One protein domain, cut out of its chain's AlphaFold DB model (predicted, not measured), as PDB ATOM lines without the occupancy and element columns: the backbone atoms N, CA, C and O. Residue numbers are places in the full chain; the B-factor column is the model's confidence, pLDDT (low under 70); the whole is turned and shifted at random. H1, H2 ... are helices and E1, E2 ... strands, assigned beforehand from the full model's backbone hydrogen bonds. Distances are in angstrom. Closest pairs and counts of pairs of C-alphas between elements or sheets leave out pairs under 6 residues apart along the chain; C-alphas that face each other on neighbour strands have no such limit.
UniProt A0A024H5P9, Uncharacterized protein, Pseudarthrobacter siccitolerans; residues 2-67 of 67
ATOM      1  N   ALA A   2      -7.062   4.272  45.045       60.25
ATOM      2  CA  ALA A   2      -7.631   4.732  43.764       60.25
ATOM      3  C   ALA A   2      -7.728   3.645  42.665       60.25
ATOM      4  O   ALA A   2      -8.721   3.591  41.948       60.25
ATOM      5  N   GLN A   3      -6.743   2.738  42.586       63.03
ATOM      6  CA  GLN A   3      -6.716   1.620  41.626       63.03
ATOM      7  C   GLN A   3      -7.971   0.735  41.705       63.03
ATOM      8  O   GLN A   3      -8.533   0.344  40.686       63.03
ATOM      9  N   SER A   4      -8.439   0.455  42.922       70.81
ATOM     10  CA  SER A   4      -9.620  -0.374  43.161       70.81
ATOM     11  C   SER A   4     -10.897   0.287  42.632       70.81
ATOM     12  O   SER A   4     -11.716  -0.385  42.016       70.81
ATOM     13  N   ALA A   5     -11.035   1.604  42.817       78.75
ATOM     14  CA  ALA A   5     -12.223   2.347  42.406       78.75
ATOM     15  C   ALA A   5     -12.349   2.436  40.875       78.75
ATOM     16  O   ALA A   5     -13.394   2.092  40.331       78.75
ATOM     17  N   ALA A   6     -11.265   2.797  40.173       81.31
ATOM     18  CA  ALA A   6     -11.260   2.869  38.707       81.31
ATOM     19  C   ALA A   6     -11.592   1.510  38.064       81.31
ATOM     20  O   ALA A   6     -12.372   1.429  37.113       81.31
ATOM     21  N   ARG A   7     -11.048   0.423  38.628       84.69
ATOM     22  CA  ARG A   7     -11.359  -0.943  38.197       84.69
ATOM     23  C   ARG A   7     -12.821  -1.306  38.431       84.69
ATOM     24  O   ARG A   7     -13.461  -1.854  37.534       84.69
ATOM     25  N   GLU A   8     -13.342  -1.055  39.628       87.06
ATOM     26  CA  GLU A   8     -14.729  -1.375  39.972       87.06
ATOM     27  C   GLU A   8     -15.721  -0.622  39.085       87.06
ATOM     28  O   GLU A   8     -16.671  -1.224  38.574       87.06
ATOM     29  N   ASP A   9     -15.474   0.662  38.833       87.88
ATOM     30  CA  ASP A   9     -16.312   1.460  37.942       87.88
ATOM     31  C   ASP A   9     -16.231   0.975  36.493       87.88
ATOM     32  O   ASP A   9     -17.266   0.850  35.831       87.88
ATOM     33  N   ALA A  10     -15.042   0.601  36.012       87.06
ATOM     34  CA  ALA A  10     -14.895   0.012  34.686       87.06
ATOM     35  C   ALA A  10     -15.625  -1.338  34.575       87.06
ATOM     36  O   ALA A  10     -16.283  -1.603  33.567       87.06
ATOM     37  N   LEU A  11     -15.580  -2.187  35.606       90.38
ATOM     38  CA  LEU A  11     -16.303  -3.465  35.623       90.38
ATOM     39  C   LEU A  11     -17.824  -3.276  35.543       90.38
ATOM     40  O   LEU A  11     -18.495  -4.049  34.856       90.38
ATOM     41  N   ARG A  12     -18.375  -2.235  36.183       90.38
ATOM     42  CA  ARG A  12     -19.808  -1.889  36.079       90.38
ATOM     43  C   ARG A  12     -20.215  -1.481  34.661       90.38
ATOM     44  O   ARG A  12     -21.363  -1.685  34.283       90.38
ATOM     45  N   GLN A  13     -19.276  -0.954  33.880       90.69
ATOM     46  CA  GLN A  13     -19.480  -0.477  32.507       90.69
ATOM     47  C   GLN A  13     -19.111  -1.525  31.443       90.69
ATOM     48  O   GLN A  13     -18.843  -1.179  30.293       90.69
ATOM     49  N   ALA A  14     -19.063  -2.810  31.808       90.56
ATOM     50  CA  ALA A  14     -18.701  -3.863  30.870       90.56
ATOM     51  C   ALA A  14     -19.622  -3.866  29.630       90.56
ATOM     52  O   ALA A  14     -20.845  -3.921  29.776       90.56
ATOM     53  N   PRO A  15     -19.061  -3.888  28.406       89.88
ATOM     54  CA  PRO A  15     -19.831  -3.795  27.162       89.88
ATOM     55  C   PRO A  15     -20.618  -5.075  26.831       89.88
ATOM     56  O   PRO A  15     -21.252  -5.168  25.783       89.88
ATOM     57  N   GLY A  16     -20.562  -6.090  27.693       86.50
ATOM     58  CA  GLY A  16     -21.272  -7.348  27.528       86.50
ATOM     59  C   GLY A  16     -21.148  -8.246  28.754       86.50
ATOM     60  O   GLY A  16     -20.372  -7.979  29.673       86.50
ATOM     61  N   ARG A  17     -21.922  -9.333  28.752       85.56
ATOM     62  CA  ARG A  17     -21.864 -10.408  29.749       85.56
ATOM     63  C   ARG A  17     -21.703 -11.760  29.035       85.56
ATOM     64  O   ARG A  17     -22.222 -11.900  27.928       85.56
ATOM     65  N   PRO A  18     -21.035 -12.753  29.644       91.06
ATOM     66  CA  PRO A  18     -20.399 -12.709  30.961       91.06
ATOM     67  C   PRO A  18     -19.083 -11.913  30.966       91.06
ATOM     68  O   PRO A  18     -18.433 -11.754  29.934       91.06
ATOM     69  N   VAL A  19     -18.706 -11.427  32.152       94.38
ATOM     70  CA  VAL A  19     -17.378 -10.868  32.437       94.38
ATOM     71  C   VAL A  19     -16.576 -11.928  33.180       94.38
ATOM     72  O   VAL A  19     -17.029 -12.437  34.205       94.38
ATOM     73  N   LEU A  20     -15.395 -12.258  32.669       94.56
ATOM     74  CA  LEU A  20     -14.486 -13.233  33.259       94.56
ATOM     75  C   LEU A  20     -13.250 -12.519  33.794       94.56
ATOM     76  O   LEU A  20     -12.560 -11.811  33.064       94.56
ATOM     77  N   MET A  21     -12.985 -12.707  35.084       95.44
ATOM     78  CA  MET A  21     -11.852 -12.092  35.768       95.44
ATOM     79  C   MET A  21     -10.567 -12.852  35.456       95.44
ATOM     80  O   MET A  21     -10.535 -14.083  35.479       95.44
ATOM     81  N   LEU A  22      -9.495 -12.111  35.202       90.88
ATOM     82  CA  LEU A  22      -8.172 -12.657  34.946       90.88
ATOM     83  C   LEU A  22      -7.254 -12.384  36.133       90.88
ATOM     84  O   LEU A  22      -7.400 -11.392  36.855       90.88
ATOM     85  N   ARG A  23      -6.242 -13.240  36.290       91.81
ATOM     86  CA  ARG A  23      -5.013 -12.792  36.949       91.81
ATOM     87  C   ARG A  23      -4.374 -11.735  36.042       91.81
ATOM     88  O   ARG A  23      -4.300 -12.006  34.841       91.81
ATOM     89  N   PRO A  24      -3.935 -10.578  36.575       93.50
ATOM     90  CA  PRO A  24      -3.306  -9.537  35.771       93.50
ATOM     91  C   PRO A  24      -2.219 -10.118  34.864       93.50
ATOM     92  O   PRO A  24      -1.289 -10.767  35.345       93.50
ATOM     93  N   ALA A  25      -2.369  -9.922  33.557       95.31
ATOM     94  CA  ALA A  25      -1.451 -10.435  32.546       95.31
ATOM     95  C   ALA A  25      -0.915  -9.274  31.699       95.31
ATOM     96  O   ALA A  25      -1.723  -8.459  31.250       95.31
ATOM     97  N   PRO A  26       0.404  -9.177  31.464       95.75
ATOM     98  CA  PRO A  26       0.977  -8.076  30.702       95.75
ATOM     99  C   PRO A  26       0.486  -8.104  29.252       95.75
ATOM    100  O   PRO A  26       0.477  -9.145  28.586       95.75
ATOM    101  N   VAL A  27       0.066  -6.942  28.764       96.44
ATOM    102  CA  VAL A  27      -0.425  -6.742  27.400       96.44
ATOM    103  C   VAL A  27       0.075  -5.420  26.834       96.44
ATOM    104  O   VAL A  27       0.486  -4.510  27.555       96.44
ATOM    105  N   LYS A  28       0.002  -5.305  25.513       96.00
ATOM    106  CA  LYS A  28       0.288  -4.093  24.759       96.00
ATOM    107  C   LYS A  28      -0.938  -3.667  23.962       96.00
ATOM    108  O   LYS A  28      -1.550  -4.481  23.269       96.00
ATOM    109  N   VAL A  29      -1.256  -2.380  24.030       92.12
ATOM    110  CA  VAL A  29      -2.348  -1.738  23.291       92.12
ATOM    111  C   VAL A  29      -1.756  -0.559  22.528       92.12
ATOM    112  O   VAL A  29      -1.392   0.454  23.118       92.12
ATOM    113  N   GLY A  30      -1.609  -0.693  21.209       88.56
ATOM    114  CA  GLY A  30      -0.871   0.297  20.416       88.56
ATOM    115  C   GLY A  30       0.568   0.459  20.925       88.56
ATOM    116  O   GLY A  30       1.339  -0.505  20.923       88.56
ATOM    117  N   SER A  31       0.936   1.666  21.364       87.75
ATOM    118  CA  SER A  31       2.229   1.977  21.994       87.75
ATOM    119  C   SER A  31       2.229   1.870  23.527       87.75
ATOM    120  O   SER A  31       3.297   1.976  24.121       87.75
ATOM    121  N   THR A  32       1.078   1.631  24.160       90.50
ATOM    122  CA  THR A  32       0.926   1.595  25.623       90.50
ATOM    123  C   THR A  32       1.081   0.175  26.165       90.50
ATOM    124  O   THR A  32       0.563  -0.785  25.587       90.50
ATOM    125  N   LEU A  33       1.788   0.040  27.287       94.19
ATOM    126  CA  LEU A  33       1.894  -1.200  28.057       94.19
ATOM    127  C   LEU A  33       0.899  -1.167  29.219       94.19
ATOM    128  O   LEU A  33       0.725  -0.132  29.855       94.19
ATOM    129  N   GLY A  34       0.262  -2.299  29.497       94.69
ATOM    130  CA  GLY A  34      -0.699  -2.423  30.585       94.69
ATOM    131  C   GLY A  34      -0.906  -3.869  31.010       94.69
ATOM    132  O   GLY A  34      -0.167  -4.769  30.606       94.69
ATOM    133  N   HIS A  35      -1.937  -4.098  31.811       96.69
ATOM    134  CA  HIS A  35      -2.318  -5.411  32.309       96.69
ATOM    135  C   HIS A  35      -3.771  -5.712  31.965       96.69
ATOM    136  O   HIS A  35      -4.671  -4.948  32.301       96.69
ATOM    137  N   ALA A  36      -4.020  -6.846  31.317       96.44
ATOM    138  CA  ALA A  36      -5.364  -7.373  31.149       96.44
ATOM    139  C   ALA A  36      -5.839  -7.994  32.468       96.44
ATOM    140  O   ALA A  36      -5.160  -8.864  33.022       96.44
ATOM    141  N   VAL A  37      -7.004  -7.568  32.956       96.06
ATOM    142  CA  VAL A  37      -7.536  -7.971  34.274       96.06
ATOM    143  C   VAL A  37      -8.923  -8.609  34.223       96.06
ATOM    144  O   VAL A  37      -9.348  -9.236  35.195       96.06
ATOM    145  N   ALA A  38      -9.637  -8.464  33.107       96.38
ATOM    146  CA  ALA A  38     -10.895  -9.149  32.833       96.38
ATOM    147  C   ALA A  38     -11.158  -9.192  31.322       96.38
ATOM    148  O   ALA A  38     -10.564  -8.423  30.566       96.38
ATOM    149  N   TYR A  39     -12.061 -10.058  30.873       95.38
ATOM    150  CA  TYR A  39     -12.516 -10.086  29.485       95.38
ATOM    151  C   TYR A  39     -14.005 -10.423  29.362       95.38
ATOM    152  O   TYR A  39     -14.593 -11.083  30.217       95.38
ATOM    153  N   THR A  40     -14.605  -9.957  28.275       95.81
ATOM    154  CA  THR A  40     -15.862 -10.451  27.711       95.81
ATOM    155  C   THR A  40     -15.551 -11.157  26.393       95.81
ATOM    156  O   THR A  40     -14.401 -11.208  25.956       95.81
ATOM    157  N   VAL A  41     -16.573 -11.672  25.708       94.31
ATOM    158  CA  VAL A  41     -16.406 -12.293  24.382       94.31
ATOM    159  C   VAL A  41     -15.706 -11.356  23.384       94.31
ATOM    160  O   VAL A  41     -14.937 -11.816  22.545       94.31
ATOM    161  N   THR A  42     -15.945 -10.044  23.474       94.94
ATOM    162  CA  THR A  42     -15.489  -9.070  22.469       94.94
ATOM    163  C   THR A  42     -14.464  -8.065  22.986       94.94
ATOM    164  O   THR A  42     -13.773  -7.448  22.176       94.94
ATOM    165  N   HIS A  43     -14.347  -7.883  24.304       96.94
ATOM    166  CA  HIS A  43     -13.506  -6.846  24.898       96.94
ATOM    167  C   HIS A  43     -12.642  -7.380  26.034       96.94
ATOM    168  O   HIS A  43     -12.998  -8.333  26.718       96.94
ATOM    169  N   VAL A  44     -11.519  -6.720  26.273       96.38
ATOM    170  CA  VAL A  44     -10.608  -6.969  27.387       96.38
ATOM    171  C   VAL A  44     -10.529  -5.694  28.213       96.38
ATOM    172  O   VAL A  44     -10.357  -4.606  27.662       96.38
ATOM    173  N   LEU A  45     -10.680  -5.820  29.528       96.81
ATOM    174  CA  LEU A  45     -10.427  -4.736  30.465       96.81
ATOM    175  C   LEU A  45      -8.925  -4.672  30.706       96.81
ATOM    176  O   LEU A  45      -8.337  -5.627  31.227       96.81
ATOM    177  N   VAL A  46      -8.324  -3.558  30.304       96.44
ATOM    178  CA  VAL A  46      -6.896  -3.297  30.460       96.44
ATOM    179  C   VAL A  46      -6.708  -2.144  31.430       96.44
ATOM    180  O   VAL A  46      -7.410  -1.139  31.348       96.44
ATOM    181  N   GLU A  47      -5.752  -2.313  32.331       95.06
ATOM    182  CA  GLU A  47      -5.313  -1.316  33.297       95.06
ATOM    183  C   GLU A  47      -3.890  -0.864  32.978       95.06
ATOM    184  O   GLU A  47      -3.053  -1.682  32.584       95.06
ATOM    185  N   TRP A  48      -3.596   0.419  33.151       92.69
ATOM    186  CA  TRP A  48      -2.244   0.958  33.007       92.69
ATOM    187  C   TRP A  48      -2.066   2.199  33.881       92.69
ATOM    188  O   TRP A  48      -3.034   2.858  34.261       92.69
ATOM    189  N   GLU A  49      -0.814   2.516  34.189       89.38
ATOM    190  CA  GLU A  49      -0.450   3.762  34.859       89.38
ATOM    191  C   GLU A  49      -0.096   4.821  33.810       89.38
ATOM    192  O   GLU A  49       0.560   4.529  32.805       89.38
ATOM    193  N   ASN A  50      -0.555   6.048  34.031       82.75
ATOM    194  CA  ASN A  50      -0.177   7.232  33.271       82.75
ATOM    195  C   ASN A  50       0.267   8.348  34.240       82.75
ATOM    196  O   ASN A  50       0.097   8.233  35.454       82.75
ATOM    197  N   ASP A  51       0.801   9.451  33.709       78.75
ATOM    198  CA  ASP A  51       1.289  10.583  34.520       78.75
ATOM    199  C   ASP A  51       0.202  11.231  35.411       78.75
ATOM    200  O   ASP A  51       0.516  11.952  36.356       78.75
ATOM    201  N   GLY A  52      -1.080  10.977  35.127       75.75
ATOM    202  CA  GLY A  52      -2.243  11.452  35.880       75.75
ATOM    203  C   GLY A  52      -2.877  10.423  36.828       75.75
ATOM    204  O   GLY A  52      -3.842  10.768  37.511       75.75
ATOM    205  N   GLY A  53      -2.367   9.187  36.895       83.44
ATOM    206  CA  GLY A  53      -2.870   8.133  37.777       83.44
ATOM    207  C   GLY A  53      -3.115   6.779  37.103       83.44
ATOM    208  O   GLY A  53      -2.487   6.411  36.114       83.44
ATOM    209  N   HIS A  54      -4.011   5.993  37.707       85.62
ATOM    210  CA  HIS A  54      -4.351   4.637  37.269       85.62
ATOM    211  C   HIS A  54      -5.608   4.662  36.399       85.62
ATOM    212  O   HIS A  54      -6.678   5.035  36.883       85.62
ATOM    213  N   ASP A  55      -5.487   4.210  35.154       90.00
ATOM    214  CA  ASP A  55      -6.597   4.096  34.210       90.00
ATOM    215  C   ASP A  55      -7.020   2.636  34.027       90.00
ATOM    216  O   ASP A  55      -6.202   1.715  34.057       90.00
ATOM    217  N   ALA A  56      -8.316   2.427  33.781       92.44
ATOM    218  CA  ALA A  56      -8.891   1.131  33.441       92.44
ATOM    219  C   ALA A  56      -9.916   1.292  32.312       92.44
ATOM    220  O   ALA A  56     -10.863   2.072  32.431       92.44
ATOM    221  N   ARG A  57      -9.762   0.550  31.208       94.38
ATOM    222  CA  ARG A  57     -10.662   0.670  30.050       94.38
ATOM    223  C   ARG A  57     -10.936  -0.656  29.360       94.38
ATOM    224  O   ARG A  57     -10.038  -1.465  29.139       94.38
ATOM    225  N   TRP A  58     -12.188  -0.832  28.943       96.31
ATOM    226  CA  TRP A  58     -12.578  -1.887  28.016       96.31
ATOM    227  C   TRP A  58     -12.125  -1.558  26.598       96.31
ATOM    228  O   TRP A  58     -12.491  -0.528  26.030       96.31
ATOM    229  N   LEU A  59     -11.350  -2.463  26.017       95.62
ATOM    230  CA  LEU A  59     -10.819  -2.352  24.668       95.62
ATOM    231  C   LEU A  59     -11.226  -3.577  23.869       95.62
ATOM    232  O   LEU A  59     -11.265  -4.681  24.410       95.62
ATOM    233  N   ALA A  60     -11.540  -3.403  22.588       95.50
ATOM    234  CA  ALA A  60     -11.880  -4.536  21.742       95.50
ATOM    235  C   ALA A  60     -10.697  -5.517  21.684       95.50
ATOM    236  O   ALA A  60      -9.546  -5.096  21.559       95.50
ATOM    237  N   SER A  61     -10.968  -6.818  21.794       92.94
ATOM    238  CA  SER A  61      -9.929  -7.842  21.994       92.94
ATOM    239  C   SER A  61      -8.869  -7.854  20.889       92.94
ATOM    240  O   SER A  61      -7.697  -8.086  21.163       92.94
ATOM    241  N   TRP A  62      -9.255  -7.520  19.657       94.00
ATOM    242  CA  TRP A  62      -8.364  -7.424  18.500       94.00
ATOM    243  C   TRP A  62      -7.361  -6.257  18.565       94.00
ATOM    244  O   TRP A  62      -6.383  -6.259  17.820       94.00
ATOM    245  N   LEU A  63      -7.560  -5.284  19.462       95.12
ATOM    246  CA  LEU A  63      -6.612  -4.191  19.728       95.12
ATOM    247  C   LEU A  63      -5.591  -4.533  20.824       95.12
ATOM    248  O   LEU A  63      -4.629  -3.788  21.021       95.12
ATOM    249  N   VAL A  64      -5.793  -5.638  21.549       94.38
ATOM    250  CA  VAL A  64      -4.978  -6.026  22.702       94.38
ATOM    251  C   VAL A  64      -4.052  -7.167  22.308       94.38
ATOM    252  O   VAL A  64      -4.490  -8.254  21.934       94.38
ATOM    253  N   ARG A  65      -2.743  -6.935  22.413       94.50
ATOM    254  CA  ARG A  65      -1.720  -7.942  22.119       94.50
ATOM    255  C   ARG A  65      -1.112  -8.457  23.409       94.50
ATOM    256  O   ARG A  65      -0.662  -7.674  24.238       94.50
ATOM    257  N   ARG A  66      -1.065  -9.777  23.564       91.88
ATOM    258  CA  ARG A  66      -0.344 -10.406  24.670       91.88
ATOM    259  C   ARG A  66       1.166 -10.243  24.480       91.88
ATOM    260  O   ARG A  66       1.638 -10.279  23.340       91.88
ATOM    261  N   LEU A  67       1.872 -10.049  25.592       89.94
ATOM    262  CA  LEU A  67       3.333 -10.052  25.671       89.94
ATOM    263  C   LEU A  67       3.849 -11.405  26.163       89.94
ATOM    264  O   LEU A  67       3.136 -12.049  26.972       89.94
TER     265      LEU A  67
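Overview. This is residues 2 to 67 of the 67 residues of an uncharacterized protein of Pseudarthrobacter siccitolerans (UniProt A0A024H5P9). A strongly twisted sheet of five antiparallel strands rolls into a small, half-open barrel, with E1 and E2 bending sharply and the short strand E5 folding back beside E1. One helix, H1, covers the sheet over E4 and E3 and runs along these strands. The printed part has 66 residues, with one named helix followed by five named strands, in the order H1 E1 E2 E3 E4 E5; across the sheet the order is E4 E3 E2 E1 E5. The class is mixed, helices and strands, and the whole is compact, with a radius of gyration of the C-alphas of 10.9 A and spans of 32 by 25 by 18 A.

Arrangement. In the sheet, E1, residues 20 to 29, E2, residues 32 to 39, E3, residues 43 to 50, and E4, residues 53 to 60, form a meander, each strand the antiparallel neighbour of the one before. E1 bends by 93 degrees at residue 23, and E2 bends by 61 degrees at residue 35. In the hairpin of E1 and E2, N 27 and O 34 are within hydrogen-bond range at 2.9 A. In the hairpin of E2 and E3, N 35 and O 47 are 2.8 A apart. In the hairpin of E3 and E4, N 46 and O 57 are 2.9 A apart. E5, residues 64 to 66, is an edge strand and the antiparallel neighbour of E1, with N 28 and O 65 at 2.8 A. E4, the other edge strand, and E5 meet only through their link, which is tight. E1 and E4 are apart. H1, residues 2 to 12, is on the sheet at a height of 8.4 A, in two layers, a helix on one face of a sheet. It lies over E4 and E3 and stands at 20 degrees to E3 on the local plane. The closest C-alphas of H1 and E4 are those of Arg 7 and Ala 56, 5.7 A apart. H1 and E2 are near each other. In H1 every O i to N i+4 pair is within hydrogen-bond range.

Along the chain. H1 begins at C-alpha 2 (-7.631, 4.732, 43.764) and is 15.8 A long. E1 begins at C-alpha 20 (-14.486, -13.233, 33.259) and measures 19.5 A, E2 18.2 A, E3 21.1 A and E4 22.3 A from first to last C-alpha. E5 ends at C-alpha 66 (-0.344, -10.406, 24.670).

Size, cuts and confidence. The C-alphas farthest apart, those of Pro 18 and Asp 51, are 32.0 A apart. The printed part has no cut and no long link; the link from H1 to E1 is short, with 7 residues. The mean pLDDT of the printed part is 90.3, and residues 2 to 3 are under 70.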